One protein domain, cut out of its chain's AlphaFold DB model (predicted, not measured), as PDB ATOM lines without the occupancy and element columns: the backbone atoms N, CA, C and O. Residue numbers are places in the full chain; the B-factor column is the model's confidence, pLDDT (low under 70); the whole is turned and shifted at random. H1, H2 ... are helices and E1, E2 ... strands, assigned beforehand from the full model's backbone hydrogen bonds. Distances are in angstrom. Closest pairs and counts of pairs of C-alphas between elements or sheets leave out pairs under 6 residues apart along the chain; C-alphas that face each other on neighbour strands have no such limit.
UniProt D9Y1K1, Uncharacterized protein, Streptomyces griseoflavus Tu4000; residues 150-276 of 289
ATOM      1  N   ASP A 150     359.057 328.063 204.713       95.56
ATOM      2  CA  ASP A 150     357.695 328.475 204.343       95.56
ATOM      3  C   ASP A 150     356.639 327.447 204.778       95.56
ATOM      4  O   ASP A 150     355.574 327.807 205.283       95.56
ATOM      5  N   GLU A 151     356.936 326.152 204.639       96.69
ATOM      6  CA  GLU A 151     356.043 325.095 205.115       96.69
ATOM      7  C   GLU A 151     355.911 325.120 206.639       96.69
ATOM      8  O   GLU A 151     354.804 324.984 207.164       96.69
ATOM      9  N   VAL A 152     357.010 325.286 207.379       96.75
ATOM     10  CA  VAL A 152     356.952 325.354 208.848       96.75
ATOM     11  C   VAL A 152     356.240 326.621 209.317       96.75
ATOM     12  O   VAL A 152     355.431 326.545 210.241       96.75
ATOM     13  N   TRP A 153     356.465 327.752 208.649       96.12
ATOM     14  CA  TRP A 153     355.763 329.009 208.896       96.12
ATOM     15  C   TRP A 153     354.241 328.857 208.787       96.12
ATOM     16  O   TRP A 153     353.514 329.175 209.731       96.12
ATOM     17  N   GLU A 154     353.744 328.316 207.672       96.25
ATOM     18  CA  GLU A 154     352.302 328.134 207.483       96.25
ATOM     19  C   GLU A 154     351.720 327.107 208.465       96.25
ATOM     20  O   GLU A 154     350.622 327.308 208.983       96.25
ATOM     21  N   ASN A 155     352.471 326.060 208.827       96.25
ATOM     22  CA  ASN A 155     352.034 325.119 209.863       96.25
ATOM     23  C   ASN A 155     351.949 325.764 211.256       96.25
ATOM     24  O   ASN A 155     351.010 325.471 211.994       96.25
ATOM     25  N   LEU A 156     352.883 326.649 211.627       95.75
ATOM     26  CA  LEU A 156     352.817 327.396 212.891       95.75
ATOM     27  C   LEU A 156     351.603 328.330 212.924       95.75
ATOM     28  O   LEU A 156     350.900 328.390 213.936       95.75
ATOM     29  N   LYS A 157     351.318 329.024 211.816       96.00
ATOM     30  CA  LYS A 157     350.126 329.875 211.688       96.00
ATOM     31  C   LYS A 157     348.839 329.067 211.802       96.00
ATOM     32  O   LYS A 157     347.970 329.426 212.593       96.00
ATOM     33  N   GLN A 158     348.742 327.955 211.073       95.31
ATOM     34  CA  GLN A 158     347.580 327.071 211.120       95.31
ATOM     35  C   GLN A 158     347.380 326.492 212.525       95.31
ATOM     36  O   GLN A 158     346.275 326.542 213.055       95.31
ATOM     37  N   PHE A 159     348.453 326.020 213.169       93.12
ATOM     38  CA  PHE A 159     348.403 325.531 214.547       93.12
ATOM     39  C   PHE A 159     347.885 326.605 215.510       93.12
ATOM     40  O   PHE A 159     347.037 326.329 216.358       93.12
ATOM     41  N   THR A 160     348.362 327.841 215.354       94.56
ATOM     42  CA  THR A 160     347.939 328.970 216.186       94.56
ATOM     43  C   THR A 160     346.456 329.286 216.002       94.56
ATOM     44  O   THR A 160     345.740 329.455 216.991       94.56
ATOM     45  N   ALA A 161     345.975 329.314 214.760       94.38
ATOM     46  CA  ALA A 161     344.572 329.569 214.457       94.38
ATOM     47  C   ALA A 161     343.659 328.437 214.967       94.38
ATOM     48  O   ALA A 161     342.685 328.700 215.672       94.38
ATOM     49  N   ASP A 162     343.998 327.182 214.669       93.75
ATOM     50  CA  ASP A 162     343.128 326.030 214.934       93.75
ATOM     51  C   ASP A 162     343.107 325.611 216.404       93.75
ATOM     52  O   ASP A 162     342.067 325.194 216.919       93.75
ATOM     53  N   HIS A 163     344.254 325.686 217.086       91.00
ATOM     54  CA  HIS A 163     344.406 325.140 218.436       91.00
ATOM     55  C   HIS A 163     344.492 326.206 219.520       91.00
ATOM     56  O   HIS A 163     344.059 325.951 220.642       91.00
ATOM     57  N   LEU A 164     345.028 327.386 219.203       91.44
ATOM     58  CA  LEU A 164     345.192 328.467 220.175       91.44
ATOM     59  C   LEU A 164     344.182 329.601 219.972       91.44
ATOM     60  O   LEU A 164     344.132 330.501 220.808       91.44
ATOM     61  N   LYS A 165     343.377 329.563 218.895       92.69
ATOM     62  CA  LYS A 165     342.480 330.649 218.453       92.69
ATOM     63  C   LYS A 165     343.194 332.010 218.390       92.69
ATOM     64  O   LYS A 165     342.595 333.047 218.668       92.69
ATOM     65  N   GLY A 166     344.491 331.985 218.097       94.38
ATOM     66  CA  GLY A 166     345.342 333.166 218.070       94.38
ATOM     67  C   GLY A 166     345.423 333.815 216.695       94.38
ATOM     68  O   GLY A 166     344.884 333.310 215.710       94.38
ATOM     69  N   VAL A 167     346.152 334.925 216.637       94.94
ATOM     70  CA  VAL A 167     346.409 335.701 215.421       94.94
ATOM     71  C   VAL A 167     347.913 335.804 215.211       94.94
ATOM     72  O   VAL A 167     348.656 336.146 216.129       94.94
ATOM     73  N   VAL A 168     348.349 335.505 213.988       96.81
ATOM     74  CA  VAL A 168     349.730 335.692 213.540       96.81
ATOM     75  C   VAL A 168     349.693 336.489 212.249       96.81
ATOM     76  O   VAL A 168     349.219 335.996 211.223       96.81
ATOM     77  N   GLU A 169     350.206 337.709 212.301       96.25
ATOM     78  CA  GLU A 169     350.225 338.628 211.168       96.25
ATOM     79  C   GLU A 169     351.605 339.257 210.994       96.25
ATOM     80  O   GLU A 169     352.468 339.197 211.872       96.25
ATOM     81  N   TYR A 170     351.826 339.852 209.827       96.50
ATOM     82  CA  TYR A 170     352.962 340.739 209.646       96.50
ATOM     83  C   TYR A 170     352.620 342.128 210.173       96.50
ATOM     84  O   TYR A 170     351.486 342.586 210.040       96.50
ATOM     85  N   ILE A 171     353.615 342.814 210.732       94.50
ATOM     86  CA  ILE A 171     353.509 344.235 211.048       94.50
ATOM     87  C   ILE A 171     353.254 344.988 209.730       94.50
ATOM     88  O   ILE A 171     354.048 344.823 208.794       94.50
ATOM     89  N   PRO A 172     352.174 345.786 209.644       92.19
ATOM     90  CA  PRO A 172     351.826 346.535 208.442       92.19
ATOM     91  C   PRO A 172     352.968 347.422 207.925       92.19
ATOM     92  O   PRO A 172     353.697 348.039 208.702       92.19
ATOM     93  N   GLU A 173     353.123 347.501 206.599       89.00
ATOM     94  CA  GLU A 173     354.197 348.276 205.953       89.00
ATOM     95  C   GLU A 173     354.118 349.787 206.239       89.00
ATOM     96  O   GLU A 173     355.135 350.478 206.211       89.00
ATOM     97  N   ASP A 174     352.934 350.309 206.558       90.50
ATOM     98  CA  ASP A 174     352.710 351.711 206.924       90.50
ATOM     99  C   ASP A 174     353.175 352.063 208.348       90.50
ATOM    100  O   ASP A 174     353.294 353.243 208.669       90.50
ATOM    101  N   MET A 175     353.504 351.069 209.182       87.25
ATOM    102  CA  MET A 175     354.101 351.282 210.509       87.25
ATOM    103  C   MET A 175     355.627 351.470 210.473       87.25
ATOM    104  O   MET A 175     356.245 351.662 211.519       87.25
ATOM    105  N   TYR A 176     356.257 351.401 209.298       86.31
ATOM    106  CA  TYR A 176     357.706 351.549 209.166       86.31
ATOM    107  C   TYR A 176     358.129 353.032 209.112       86.31
ATOM    108  O   TYR A 176     357.406 353.865 208.563       86.31
ATOM    109  N   PRO A 177     359.336 353.376 209.605       85.88
ATOM    110  CA  PRO A 177     360.343 352.481 210.177       85.88
ATOM    111  C   PRO A 177     359.996 352.040 211.604       85.88
ATOM    112  O   PRO A 177     359.558 352.833 212.432       85.88
ATOM    113  N   LEU A 178     360.241 350.762 211.886       88.81
ATOM    114  CA  LEU A 178     360.109 350.201 213.227       88.81
ATOM    115  C   LEU A 178     361.340 350.538 214.084       88.81
ATOM    116  O   LEU A 178     362.412 350.768 213.515       88.81
ATOM    117  N   PRO A 179     361.219 350.524 215.427       88.62
ATOM    118  CA  PRO A 179     362.360 350.661 216.327       88.62
ATOM    119  C   PRO A 179     363.507 349.711 215.967       88.62
ATOM    120  O   PRO A 179     363.282 348.563 215.566       88.62
ATOM    121  N   ASP A 180     364.737 350.193 216.133       88.50
ATOM    122  CA  ASP A 180     365.937 349.424 215.815       88.50
ATOM    123  C   ASP A 180     365.951 348.087 216.564       88.50
ATOM    124  O   ASP A 180     365.712 348.012 217.770       88.50
ATOM    125  N   GLY A 181     366.220 347.016 215.820       91.06
ATOM    126  CA  GLY A 181     366.267 345.658 216.354       91.06
ATOM    127  C   GLY A 181     364.909 345.023 216.661       91.06
ATOM    128  O   GLY A 181     364.904 343.862 217.054       91.06
ATOM    129  N   LEU A 182     363.765 345.699 216.472       95.88
ATOM    130  CA  LEU A 182     362.446 345.081 216.669       95.88
ATOM    131  C   LEU A 182     362.191 343.994 215.615       95.88
ATOM    132  O   LEU A 182     362.241 344.259 214.412       95.88
ATOM    133  N   GLY A 183     361.880 342.787 216.084       96.31
ATOM    134  CA  GLY A 183     361.524 341.638 215.256       96.31
ATOM    135  C   GLY A 183     360.051 341.245 215.358       96.31
ATOM    136  O   GLY A 183     359.457 340.859 214.352       96.31
ATOM    137  N   ALA A 184     359.449 341.327 216.545       97.44
ATOM    138  CA  ALA A 184     358.040 341.001 216.741       97.44
ATOM    139  C   ALA A 184     357.418 341.767 217.912       97.44
ATOM    140  O   ALA A 184     358.103 342.191 218.843       97.44
ATOM    141  N   VAL A 185     356.097 341.897 217.869       96.56
ATOM    142  CA  VAL A 185     355.254 342.379 218.960       96.56
ATOM    143  C   VAL A 185     354.338 341.234 219.373       96.56
ATOM    144  O   VAL A 185     353.684 340.622 218.525       96.56
ATOM    145  N   VAL A 186     354.318 340.917 220.664       96.88
ATOM    146  CA  VAL A 186     353.639 339.735 221.202       96.88
ATOM    147  C   VAL A 186     352.721 340.145 222.340       96.88
ATOM    148  O   VAL A 186     353.155 340.781 223.293       96.88
ATOM    149  N   ALA A 187     351.461 339.744 222.269       94.69
ATOM    150  CA  ALA A 187     350.474 339.944 223.319       94.69
ATOM    151  C   ALA A 187     349.588 338.699 223.459       94.69
ATOM    152  O   ALA A 187     349.695 337.740 222.689       94.69
ATOM    153  N   ALA A 188     348.686 338.725 224.438       91.31
ATOM    154  CA  ALA A 188     347.628 337.737 224.578       91.31
ATOM    155  C   ALA A 188     346.265 338.436 224.640       91.31
ATOM    156  O   ALA A 188     346.048 339.329 225.460       91.31
ATOM    157  N   GLY A 189     345.342 338.023 223.774       87.38
ATOM    158  CA  GLY A 189     343.914 338.285 223.944       87.38
ATOM    159  C   GLY A 189     343.296 337.268 224.903       87.38
ATOM    160  O   GLY A 189     343.888 336.224 225.152       87.38
ATOM    161  N   TYR A 190     342.099 337.545 225.418       87.19
ATOM    162  CA  TYR A 190     341.374 336.613 226.284       87.19
ATOM    163  C   TYR A 190     339.934 336.445 225.805       87.19
ATOM    164  O   TYR A 190     339.280 337.438 225.475       87.19
ATOM    165  N   ASP A 191     339.436 335.208 225.749       87.81
ATOM    166  CA  ASP A 191     338.015 334.959 225.486       87.81
ATOM    167  C   ASP A 191     337.139 335.157 226.736       87.81
ATOM    168  O   ASP A 191     337.604 335.505 227.824       87.81
ATOM    169  N   GLY A 192     335.829 334.950 226.574       83.06
ATOM    170  CA  GLY A 192     334.849 335.087 227.653       83.06
ATOM    171  C   GLY A 192     335.017 334.089 228.806       83.06
ATOM    172  O   GLY A 192     334.370 334.264 229.836       83.06
ATOM    173  N   GLU A 193     335.869 333.070 228.656       87.31
ATOM    174  CA  GLU A 193     336.231 332.109 229.705       87.31
ATOM    175  C   GLU A 193     337.573 332.460 230.373       87.31
ATOM    176  O   GLU A 193     337.978 331.808 231.336       87.31
ATOM    177  N   GLY A 194     338.249 333.515 229.902       82.38
ATOM    178  CA  GLY A 194     339.557 333.943 230.393       82.38
ATOM    179  C   GLY A 194     340.719 333.116 229.843       82.38
ATOM    180  O   GLY A 194     341.809 333.162 230.414       82.38
ATOM    181  N   LEU A 195     340.517 332.358 228.759       85.06
ATOM    182  CA  LEU A 195     341.594 331.626 228.094       85.06
ATOM    183  C   LEU A 195     342.418 332.574 227.223       85.06
ATOM    184  O   LEU A 195     341.863 333.371 226.471       85.06
ATOM    185  N   ALA A 196     343.743 332.474 227.329       86.81
ATOM    186  CA  ALA A 196     344.671 333.301 226.567       86.81
ATOM    187  C   ALA A 196     344.777 332.838 225.103       86.81
ATOM    188  O   ALA A 196     344.934 331.649 224.822       86.81
ATOM    189  N   HIS A 197     344.762 333.798 224.184       93.06
ATOM    190  CA  HIS A 197     344.907 333.617 222.745       93.06
ATOM    191  C   HIS A 197     346.092 334.443 222.255       93.06
ATOM    192  O   HIS A 197     346.081 335.665 222.413       93.06
ATOM    193  N   PRO A 198     347.126 333.818 221.674       95.12
ATOM    194  CA  PRO A 198     348.330 334.534 221.293       95.12
ATOM    195  C   PRO A 198     348.039 335.513 220.152       95.12
ATOM    196  O   PRO A 198     347.373 335.166 219.178       95.12
ATOM    197  N   LEU A 199     348.557 336.731 220.274       96.50
ATOM    198  CA  LEU A 199     348.536 337.764 219.245       96.50
ATOM    199  C   LEU A 199     349.990 338.093 218.907       96.50
ATOM    200  O   LEU A 199     350.703 338.655 219.737       96.50
ATOM    201  N   VAL A 200     350.445 337.707 217.719       97.69
ATOM    202  CA  VAL A 200     351.838 337.870 217.295       97.69
ATOM    203  C   VAL A 200     351.893 338.653 215.990       97.69
ATOM    204  O   VAL A 200     351.360 338.217 214.972       97.69
ATOM    205  N   PHE A 201     352.595 339.782 216.009       97.12
ATOM    206  CA  PHE A 201     352.856 340.601 214.832       97.12
ATOM    207  C   PHE A 201     354.352 340.585 214.536       97.12
ATOM    208  O   PHE A 201     355.146 341.091 215.326       97.12
ATOM    209  N   LEU A 202     354.750 339.988 213.413       97.00
ATOM    210  CA  LEU A 202     356.154 339.841 213.034       97.00
ATOM    211  C   LEU A 202     356.576 340.862 211.992       97.00
ATOM    212  O   LEU A 202     355.851 341.180 211.053       97.00
ATOM    213  N   ARG A 203     357.814 341.315 212.100       95.62
ATOM    214  CA  ARG A 203     358.452 342.116 211.071       95.62
ATOM    215  C   ARG A 203     358.627 341.280 209.788       95.62
ATOM    216  O   ARG A 203     359.235 340.210 209.799       95.62
ATOM    217  N   GLY A 204     358.043 341.754 208.685       92.62
ATOM    218  CA  GLY A 204     357.912 340.991 207.438       92.62
ATOM    219  C   GLY A 204     359.167 340.958 206.559       92.62
ATOM    220  O   GLY A 204     359.355 340.004 205.808       92.62
ATOM    221  N   ASP A 205     360.055 341.947 206.677       92.75
ATOM    222  CA  ASP A 205     361.286 342.075 205.872       92.75
ATOM    223  C   ASP A 205     362.451 341.179 206.356       92.75
ATOM    224  O   ASP A 205     363.511 341.144 205.730       92.75
ATOM    225  N   LEU A 206     362.259 340.425 207.445       94.38
ATOM    226  CA  LEU A 206     363.270 339.532 208.011       94.38
ATOM    227  C   LEU A 206     363.508 338.283 207.135       94.38
ATOM    228  O   LEU A 206     362.579 337.802 206.481       94.38
ATOM    229  N   PRO A 207     364.710 337.677 207.161       94.75
ATOM    230  CA  PRO A 207     364.969 336.397 206.497       94.75
ATOM    231  C   PRO A 207     363.999 335.291 206.946       94.75
ATOM    232  O   PRO A 207     363.673 335.197 208.130       94.75
ATOM    233  N   ALA A 208     363.577 334.419 206.022       93.38
ATOM    234  CA  ALA A 208     362.548 333.401 206.275       93.38
ATOM    235  C   ALA A 208     362.844 332.528 207.506       93.38
ATOM    236  O   ALA A 208     362.001 332.421 208.394       93.38
ATOM    237  N   GLY A 209     364.062 331.992 207.608       93.56
ATOM    238  CA  GLY A 209     364.461 331.173 208.748       93.56
ATOM    239  C   GLY A 209     364.368 331.906 210.089       93.56
ATOM    240  O   GLY A 209     363.820 331.360 211.043       93.56
ATOM    241  N   LEU A 210     364.820 333.165 210.136       95.44
ATOM    242  CA  LEU A 210     364.720 333.996 211.337       95.44
ATOM    243  C   LEU A 210     363.258 334.238 211.725       95.44
ATOM    244  O   LEU A 210     362.924 334.163 212.902       95.44
ATOM    245  N   ARG A 211     362.371 334.473 210.747       95.94
ATOM    246  CA  ARG A 211     360.930 334.640 211.004       95.94
ATOM    247  C   ARG A 211     360.308 333.392 211.618       95.94
ATOM    248  O   ARG A 211     359.493 333.519 212.522       95.94
ATOM    249  N   VAL A 212     360.688 332.201 211.155       97.00
ATOM    250  CA  VAL A 212     360.174 330.936 211.704       97.00
ATOM    251  C   VAL A 212     360.637 330.731 213.146       97.00
ATOM    252  O   VAL A 212     359.813 330.423 214.007       97.00
ATOM    253  N   ASP A 213     361.928 330.941 213.420       97.19
ATOM    254  CA  ASP A 213     362.488 330.847 214.776       97.19
ATOM    255  C   ASP A 213     361.822 331.856 215.724       97.19
ATOM    256  O   ASP A 213     361.367 331.502 216.815       97.19
ATOM    257  N   LEU A 214     361.688 333.103 215.267       97.62
ATOM    258  CA  LEU A 214     361.070 334.190 216.016       97.62
ATOM    259  C   LEU A 214     359.581 333.947 216.273       97.62
ATOM    260  O   LEU A 214     359.098 334.239 217.366       97.62
ATOM    261  N   LEU A 215     358.847 333.384 215.308       97.75
ATOM    262  CA  LEU A 215     357.448 332.999 215.494       97.75
ATOM    263  C   LEU A 215     357.322 331.885 216.539       97.75
ATOM    264  O   LEU A 215     356.474 331.984 217.422       97.75
ATOM    265  N   GLY A 216     358.182 330.862 216.482       97.31
ATOM    266  CA  GLY A 216     358.225 329.799 217.488       97.31
ATOM    267  C   GLY A 216     358.419 330.352 218.903       97.31
ATOM    268  O   GLY A 216     357.625 330.054 219.797       97.31
ATOM    269  N   PHE A 217     359.427 331.209 219.093       97.25
ATOM    270  CA  PHE A 217     359.670 331.905 220.362       97.25
ATOM    271  C   PHE A 217     358.475 332.760 220.799       97.25
ATOM    272  O   PHE A 217     358.028 332.679 221.941       97.25
ATOM    273  N   SER A 218     357.929 333.560 219.882       97.25
ATOM    274  CA  SER A 218     356.837 334.496 220.165       97.25
ATOM    275  C   SER A 218     355.554 333.783 220.587       97.25
ATOM    276  O   SER A 218     354.877 334.221 221.514       97.25
ATOM    277  N   LEU A 219     355.229 332.652 219.956       96.31
ATOM    278  CA  LEU A 219     354.088 331.828 220.354       96.31
ATOM    279  C   LEU A 219     354.296 331.212 221.736       96.31
ATOM    280  O   LEU A 219     353.380 331.253 222.554       96.31
ATOM    281  N   ALA A 220     355.495 330.690 222.016       94.62
ATOM    282  CA  ALA A 220     355.837 330.159 223.332       94.62
ATOM    283  C   ALA A 220     355.711 331.232 224.430       94.62
ATOM    284  O   ALA A 220     355.141 330.972 225.491       94.62
ATOM    285  N   LEU A 221     356.174 332.452 224.149       93.19
ATOM    286  CA  LEU A 221     356.040 333.602 225.041       93.19
ATOM    287  C   LEU A 221     354.566 333.959 225.294       93.19
ATOM    288  O   LEU A 221     354.159 334.146 226.441       93.19
ATOM    289  N   ALA A 222     353.751 334.007 224.238       92.12
ATOM    290  CA  ALA A 222     352.342 334.384 224.320       92.12
ATOM    291  C   ALA A 222     351.477 333.387 225.112       92.12
ATOM    292  O   ALA A 222     350.517 333.792 225.764       92.12
ATOM    293  N   VAL A 223     351.819 332.093 225.100       86.88
ATOM    294  CA  VAL A 223     351.117 331.065 225.896       86.88
ATOM    295  C   VAL A 223     351.618 330.968 227.343       86.88
ATOM    296  O   VAL A 223     351.227 330.058 228.073       86.88
ATOM    297  N   GLY A 224     352.464 331.906 227.775       81.62
ATOM    298  CA  GLY A 224     352.909 332.020 229.162       81.62
ATOM    299  C   GLY A 224     354.053 331.083 229.539       81.62
ATOM    300  O   GLY A 224     354.203 330.773 230.721       81.62
ATOM    301  N   ALA A 225     354.859 330.624 228.574       79.50
ATOM    302  CA  ALA A 225     356.120 329.967 228.906       79.50
ATOM    303  C   ALA A 225     357.039 330.926 229.680       79.50
ATOM    304  O   ALA A 225     356.944 332.148 229.533       79.50
ATOM    305  N   ASP A 226     357.926 330.364 230.505       80.12
ATOM    306  CA  ASP A 226     358.830 331.175 231.319       80.12
ATOM    307  C   ASP A 226     359.660 332.132 230.449       80.12
ATOM    308  O   ASP A 226     360.159 331.778 229.378       80.12
ATOM    309  N   ARG A 227     359.768 333.363 230.943       78.69
ATOM    310  CA  ARG A 227     360.305 334.550 230.275       78.69
ATOM    311  C   ARG A 227     361.417 335.210 231.097       78.69
ATOM    312  O   ARG A 227     361.660 336.408 230.962       78.69
ATOM    313  N   GLY A 228     362.043 334.449 232.001       73.62
ATOM    314  CA  GLY A 228     363.201 334.888 232.784       73.62
ATOM    315  C   GLY A 228     362.905 336.084 233.690       73.62
ATOM    316  O   GLY A 228     363.739 336.972 233.841       73.62
ATOM    317  N   GLY A 229     361.684 336.166 234.229       77.62
ATOM    318  CA  GLY A 229     361.262 337.258 235.113       77.62
ATOM    319  C   GLY A 229     360.990 338.607 234.431       77.62
ATOM    320  O   GLY A 229     360.680 339.572 235.127       77.62
ATOM    321  N   ARG A 230     361.064 338.709 233.095       82.88
ATOM    322  CA  ARG A 230     360.597 339.909 232.375       82.88
ATOM    323  C   ARG A 230     359.079 339.998 232.452       82.88
ATOM    324  O   ARG A 230     358.402 338.979 232.457       82.88
ATOM    325  N   GLU A 231     358.529 341.201 232.490       86.06
ATOM    326  CA  GLU A 231     357.085 341.442 232.418       86.06
ATOM    327  C   GLU A 231     356.753 342.167 231.112       86.06
ATOM    328  O   GLU A 231     357.643 342.815 230.548       86.06
ATOM    329  N   PRO A 232     355.526 342.013 230.583       89.50
ATOM    330  CA  PRO A 232     355.102 342.832 229.461       89.50
ATOM    331  C   PRO A 232     354.965 344.288 229.914       89.50
ATOM    332  O   PRO A 232     354.994 344.591 231.109       89.50
ATOM    333  N   ASP A 233     354.783 345.189 228.957       91.06
ATOM    334  CA  ASP A 233     354.444 346.574 229.259       91.06
ATOM    335  C   ASP A 233     353.057 346.713 229.921       91.06
ATOM    336  O   ASP A 233     352.331 345.740 230.153       91.06
ATOM    337  N   GLU A 234     352.669 347.954 230.219       88.75
ATOM    338  CA  GLU A 234     351.376 348.275 230.834       88.75
ATOM    339  C   GLU A 234     350.153 347.831 230.009       88.75
ATOM    340  O   GLU A 234     349.064 347.676 230.563       88.75
ATOM    341  N   ASN A 235     350.333 347.579 228.710       88.75
ATOM    342  CA  ASN A 235     349.303 347.097 227.794       88.75
ATOM    343  C   ASN A 235     349.345 345.572 227.613       88.75
ATOM    344  O   ASN A 235     348.568 345.024 226.829       88.75
ATOM    345  N   GLY A 236     350.230 344.867 228.323       90.56
ATOM    346  CA  GLY A 236     350.399 343.425 228.179       90.56
ATOM    347  C   GLY A 236     351.202 343.022 226.939       90.56
ATOM    348  O   GLY A 236     351.090 341.876 226.498       90.56
ATOM    349  N   ILE A 237     352.010 343.931 226.384       93.62
ATOM    350  CA  ILE A 237     352.787 343.720 225.163       93.62
ATOM    351  C   ILE A 237     354.257 343.422 225.479       93.62
ATOM    352  O   ILE A 237     354.906 344.090 226.282       93.62
ATOM    353  N   PHE A 238     354.804 342.435 224.779       95.19
ATOM    354  CA  PHE A 238     356.230 342.183 224.655       95.19
ATOM    355  C   PHE A 238     356.759 342.671 223.314       95.19
ATOM    356  O   PHE A 238     356.191 342.379 222.261       95.19
ATOM    357  N   TYR A 239     357.913 343.325 223.359       95.50
ATOM    358  CA  TYR A 239     358.692 343.694 222.186       95.50
ATOM    359  C   TYR A 239     359.854 342.714 222.085       95.50
ATOM    360  O   TYR A 239     360.681 342.629 222.991       95.50
ATOM    361  N   VAL A 240     359.896 341.926 221.016       97.06
ATOM    362  CA  VAL A 240     360.907 340.884 220.818       97.06
ATOM    363  C   VAL A 240     361.892 341.353 219.759       97.06
ATOM    364  O   VAL A 240     361.494 341.787 218.676       97.06
ATOM    365  N   GLY A 241     363.178 341.289 220.085       96.56
ATOM    366  CA  GLY A 241     364.256 341.698 219.202       96.56
ATOM    367  C   GLY A 241     364.580 340.668 218.118       96.56
ATOM    368  O   GLY A 241     364.126 339.528 218.157       96.56
ATOM    369  N   THR A 242     365.401 341.069 217.152       95.75
ATOM    370  CA  THR A 242     365.945 340.185 216.108       95.75
ATOM    371  C   THR A 242     367.180 339.408 216.557       95.75
ATOM    372  O   THR A 242     367.530 338.413 215.928       95.75
ATOM    373  N   ASP A 243     367.844 339.861 217.623       93.31
ATOM    374  CA  ASP A 243     369.039 339.217 218.165       93.31
ATOM    375  C   ASP A 243     368.646 337.960 218.946       93.31
ATOM    376  O   ASP A 243     367.946 338.047 219.961       93.31
ATOM    377  N   ALA A 244     369.112 336.804 218.472       91.25
ATOM    378  CA  ALA A 244     368.856 335.506 219.082       91.25
ATOM    379  C   ALA A 244     370.129 334.927 219.706       91.25
ATOM    380  O   ALA A 244     371.187 334.898 219.074       91.25
ATOM    381  N   GLY A 245     370.009 334.461 220.947       91.19
ATOM    382  CA  GLY A 245     371.045 333.747 221.678       91.19
ATOM    383  C   GLY A 245     370.814 332.231 221.748       91.19
ATOM    384  O   GLY A 245     369.760 331.718 221.345       91.19
ATOM    385  N   PRO A 246     371.798 331.488 222.275       90.44
ATOM    386  CA  PRO A 246     371.652 330.062 222.552       90.44
ATOM    387  C   PRO A 246     370.525 329.809 223.561       90.44
ATOM    388  O   PRO A 246     370.307 330.583 224.485       90.44
ATOM    389  N   VAL A 247     369.849 328.670 223.441       89.94
ATOM    390  CA  VAL A 247     368.861 328.244 224.440       89.94
ATOM    391  C   VAL A 247     369.567 327.807 225.729       89.94
ATOM    392  O   VAL A 247     370.148 326.722 225.780       89.94
ATOM    393  N   ASP A 248     369.485 328.628 226.774       81.25
ATOM    394  CA  ASP A 248     370.180 328.399 228.051       81.25
ATOM    395  C   ASP A 248     369.418 327.480 229.036       81.25
ATOM    396  O   ASP A 248     369.989 327.032 230.032       81.25
ATOM    397  N   GLY A 249     368.153 327.133 228.768       83.75
ATOM    398  CA  GLY A 249     367.373 326.253 229.644       83.75
ATOM    399  C   GLY A 249     365.882 326.160 229.301       83.75
ATOM    400  O   GLY A 249     365.464 326.625 228.240       83.75
ATOM    401  N   PRO A 250     365.064 325.547 230.180       85.50
ATOM    402  CA  PRO A 250     363.612 325.526 230.033       85.50
ATOM    403  C   PRO A 250     363.028 326.944 230.030       85.50
ATOM    404  O   PRO A 250     363.399 327.767 230.855       85.50
ATOM    405  N   GLY A 251     362.092 327.212 229.120       89.56
ATOM    406  CA  GLY A 251     361.451 328.518 228.966       89.56
ATOM    407  C   GLY A 251     360.916 328.722 227.550       89.56
ATOM    408  O   GLY A 251     360.866 327.772 226.760       89.56
ATOM    409  N   ALA A 252     360.529 329.955 227.223       92.94
ATOM    410  CA  ALA A 252     359.985 330.319 225.915       92.94
ATOM    411  C   ALA A 252     360.946 329.985 224.761       92.94
ATOM    412  O   ALA A 252     360.517 329.421 223.754       92.94
ATOM    413  N   ALA A 253     362.247 330.237 224.939       94.12
ATOM    414  CA  ALA A 253     363.286 329.919 223.959       94.12
ATOM    415  C   ALA A 253     363.339 328.430 223.611       94.12
ATOM    416  O   ALA A 253     363.279 328.056 222.437       94.12
ATOM    417  N   LEU A 254     363.387 327.566 224.630       94.00
ATOM    418  CA  LEU A 254     363.407 326.126 224.410       94.00
ATOM    419  C   LEU A 254     362.100 325.631 223.795       94.00
ATOM    420  O   LEU A 254     362.133 324.856 222.842       94.00
ATOM    421  N   LEU A 255     360.954 326.064 224.324       94.50
ATOM    422  CA  LEU A 255     359.659 325.628 223.810       94.50
ATOM    423  C   LEU A 255     359.487 326.032 222.340       94.50
ATOM    424  O   LEU A 255     359.104 325.193 221.526       94.50
ATOM    425  N   GLY A 256     359.837 327.271 221.986       95.69
ATOM    426  CA  GLY A 256     359.791 327.764 220.612       95.69
ATOM    427  C   GLY A 256     360.691 326.969 219.667       95.69
ATOM    428  O   GLY A 256     360.228 326.513 218.620       95.69
ATOM    429  N   ALA A 257     361.942 326.713 220.066       95.50
ATOM    430  CA  ALA A 257     362.869 325.883 219.296       95.50
ATOM    431  C   ALA A 257     362.309 324.467 219.071       95.50
ATOM    432  O   ALA A 257     362.265 323.967 217.945       95.50
ATOM    433  N   LEU A 258     361.805 323.826 220.128       94.38
ATOM    434  CA  LEU A 258     361.245 322.476 220.054       94.38
ATOM    435  C   LEU A 258     359.971 322.404 219.197       94.38
ATOM    436  O   LEU A 258     359.773 321.415 218.488       94.38
ATOM    437  N   MET A 259     359.128 323.441 219.208       94.88
ATOM    438  CA  MET A 259     357.965 323.544 218.319       94.88
ATOM    439  C   MET A 259     358.389 323.587 216.845       94.88
ATOM    440  O   MET A 259     357.887 322.800 216.039       94.88
ATOM    441  N   VAL A 260     359.343 324.457 216.504       95.31
ATOM    442  CA  VAL A 260     359.895 324.591 215.144       95.31
ATOM    443  C   VAL A 260     360.529 323.273 214.686       95.31
ATOM    444  O   VAL A 260     360.234 322.788 213.589       95.31
ATOM    445  N   GLN A 261     361.306 322.629 215.561       93.00
ATOM    446  CA  GLN A 261     361.901 321.320 215.295       93.00
ATOM    447  C   GLN A 261     360.853 320.244 215.039       93.00
ATOM    448  O   GLN A 261     360.952 319.489 214.067       93.00
ATOM    449  N   ARG A 262     359.817 320.180 215.877       93.06
ATOM    450  CA  ARG A 262     358.772 319.164 215.757       93.06
ATOM    451  C   ARG A 262     357.999 319.278 214.441       93.06
ATOM    452  O   ARG A 262     357.547 318.254 213.923       93.06
ATOM    453  N   LEU A 263     357.886 320.490 213.899       93.75
ATOM    454  CA  LEU A 263     357.269 320.783 212.602       93.75
ATOM    455  C   LEU A 263     358.200 320.573 211.401       93.75
ATOM    456  O   LEU A 263     357.750 320.684 210.264       93.75
ATOM    457  N   GLY A 264     359.458 320.204 211.639       91.50
ATOM    458  CA  GLY A 264     360.367 319.752 210.595       91.50
ATOM    459  C   GLY A 264     361.383 320.768 210.124       91.50
ATOM    460  O   GLY A 264     361.930 320.599 209.041       91.50
ATOM    461  N   ARG A 265     361.713 321.773 210.930       91.88
ATOM    462  CA  ARG A 265     362.851 322.651 210.652       91.88
ATOM    463  C   ARG A 265     363.802 322.662 211.830       91.88
ATOM    464  O   ARG A 265     363.372 322.854 212.956       91.88
ATOM    465  N   ARG A 266     365.102 322.507 211.585       90.69
ATOM    466  CA  ARG A 266     366.092 322.644 212.656       90.69
ATOM    467  C   ARG A 266     366.190 324.125 213.044       90.69
ATOM    468  O   ARG A 266     366.577 324.922 212.185       90.69
ATOM    469  N   PRO A 267     365.844 324.503 214.284       91.31
ATOM    470  CA  PRO A 267     365.818 325.899 214.675       91.31
ATOM    471  C   PRO A 267     367.229 326.474 214.797       91.31
ATOM    472  O   PRO A 267     368.213 325.746 214.965       91.31
ATOM    473  N   GLY A 268     367.319 327.793 214.670       90.69
ATOM    474  CA  GLY A 268     368.503 328.598 214.944       90.69
ATOM    475  C   GLY A 268     368.905 328.624 216.420       90.69
ATOM    476  O   GLY A 268     368.560 327.754 217.223       90.69
ATOM    477  N   ASP A 269     369.641 329.671 216.759       90.94
ATOM    478  CA  ASP A 269     369.588 330.230 218.104       90.94
ATOM    479  C   ASP A 269     368.210 330.897 218.281       90.94
ATOM    480  O   ASP A 269     367.686 331.498 217.341       90.94
ATOM    481  N   CYS A 270     367.579 330.708 219.442       91.94
ATOM    482  CA  CYS A 270     366.167 331.055 219.665       91.94
ATOM    483  C   CYS A 270     365.904 331.777 220.987       91.94
ATOM    484  O   CYS A 270     364.745 332.011 221.320       91.94
ATOM    485  N   ASP A 271     366.935 332.117 221.756       93.00
ATOM    486  CA  ASP A 271     366.775 332.946 222.949       93.00
ATOM    487  C   ASP A 271     366.756 334.423 222.549       93.00
ATOM    488  O   ASP A 271     367.769 335.124 222.588       93.00
ATOM    489  N   PHE A 272     365.613 334.865 222.027       95.50
ATOM    490  CA  PHE A 272     365.452 336.228 221.538       95.50
ATOM    491  C   PHE A 272     365.370 337.223 222.689       95.50
ATOM    492  O   PHE A 272     364.633 337.040 223.663       95.50
ATOM    493  N   ARG A 273     366.080 338.342 222.546       93.25
ATOM    494  CA  ARG A 273     366.065 339.406 223.549       93.25
ATOM    495  C   ARG A 273     364.696 340.089 223.613       93.25
ATOM    496  O   ARG A 273     364.204 340.596 222.608       93.25
ATOM    497  N   LEU A 274     364.130 340.203 224.815       93.56
ATOM    498  CA  LEU A 274     362.988 341.084 225.072       93.56
ATOM    499  C   LEU A 274     363.475 342.532 225.207       93.56
ATOM    500  O   LEU A 274     364.295 342.843 226.075       93.56
ATOM    501  N   LEU A 275     362.981 343.401 224.336       92.94
ATOM    502  CA  LEU A 275     363.293 344.823 224.305       92.94
ATOM    503  C   LEU A 275     362.469 345.574 225.351       92.94
ATOM    504  O   LEU A 275     361.448 345.081 225.840       92.94
ATOM    505  N   ASP A 276     362.943 346.759 225.719       89.62
ATOM    506  CA  ASP A 276     362.123 347.696 226.476       89.62
ATOM    507  C   ASP A 276     361.087 348.330 225.533       89.62
ATOM    508  O   ASP A 276     361.339 348.425 224.325       89.62
TER     509      ASP A 276
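Overview. This is residues 150 to 276 of the 289 residues of an uncharacterized protein of Streptomyces griseoflavus Tu4000 (UniProt D9Y1K1). A strongly twisted sheet of five strands curls round one helix, H2, which makes the core. H1 runs beside H2 over the E1 edge of the sheet, and H3 crosses H2 on its side away from the sheet. The printed part has 127 residues, with three named helices and five named strands in the order H1 E1 E2 E3 H2 E4 H3 E5; the mixed sheet runs E1 E3 E2 E4 E5, and the class is mixed, helices and strands. It is compact, with a radius of gyration of the C-alphas of 13.4 A, and spans 37 by 33 by 29 A.

Arrangement. Start in the sheet with the hairpin of E2, residues 182 to 190, and E3, residues 196 to 202; they are antiparallel, with N 187 and O 199 at 2.9 A. Beside E3 look for edge strand E1, residues 167 to 170, parallel to it, with N 169 and O 200 at 3.0 A. Beside E2 comes E4, residues 238 to 245, antiparallel, with N 240 and O 184 at 2.8 A; E4 bends by 81 degrees at residue 242. The other edge strand is E5, residues 271 to 275, antiparallel to E4, with N 241 and O 273 at 2.8 A. The sheet curls round H2, residues 208 to 222, and the C-alphas of Pro 198 and Ala 222, the closest of E3 and H2, are 5.0 A apart. H2 on one face of the sheet makes two layers, a helix layer and a strand layer. E3, H2 and E4 form a split strand-helix-strand unit, two strands that run the same way with E2 between them, and its crossover is left-handed. On the same face, H1, residues 150 to 164, runs along E1 at 9 degrees on the local plane, at a height over the sheet of 9.0 A. H1 touches H2 at a shallow tilt of 17 degrees, the same way; their closest C-alphas, of Trp 153 and Val 212, are 5.6 A apart. H3, residues 252 to 262, touches H2 at a steep tilt of 55 degrees, opposite ways; their closest C-alphas, of Gly 216 and Gly 256, are 4.0 A apart. H3 only grazes the sheet, with its residues 252 to 257. In H1, H2 and H3 every O i to N i+4 pair is within hydrogen-bond range.

Along the chain. Find C-alpha 182 at (362.446, 345.081, 216.669); from there E2 runs 24.7 A to residue 190, and E3 runs 18.9 A. E4 measures 17.3 A, E5 12.5 A and E1 10.1 A. H1 begins at C-alpha 150, (357.695, 328.475, 204.343), and measures 20.2 A, H2 20.8 A and H3 15.1 A. E5 ends at C-alpha 275, (363.293, 344.823, 224.305).

Size, cuts and confidence. The two C-alphas farthest apart, of Gly 192 and Pro 246, are 37.5 A apart. The printed part has no cut. The links E1 to E2 and H2 to E4 are long; the latter is residues 223 to 237. No printed residue has a pLDDT under 70.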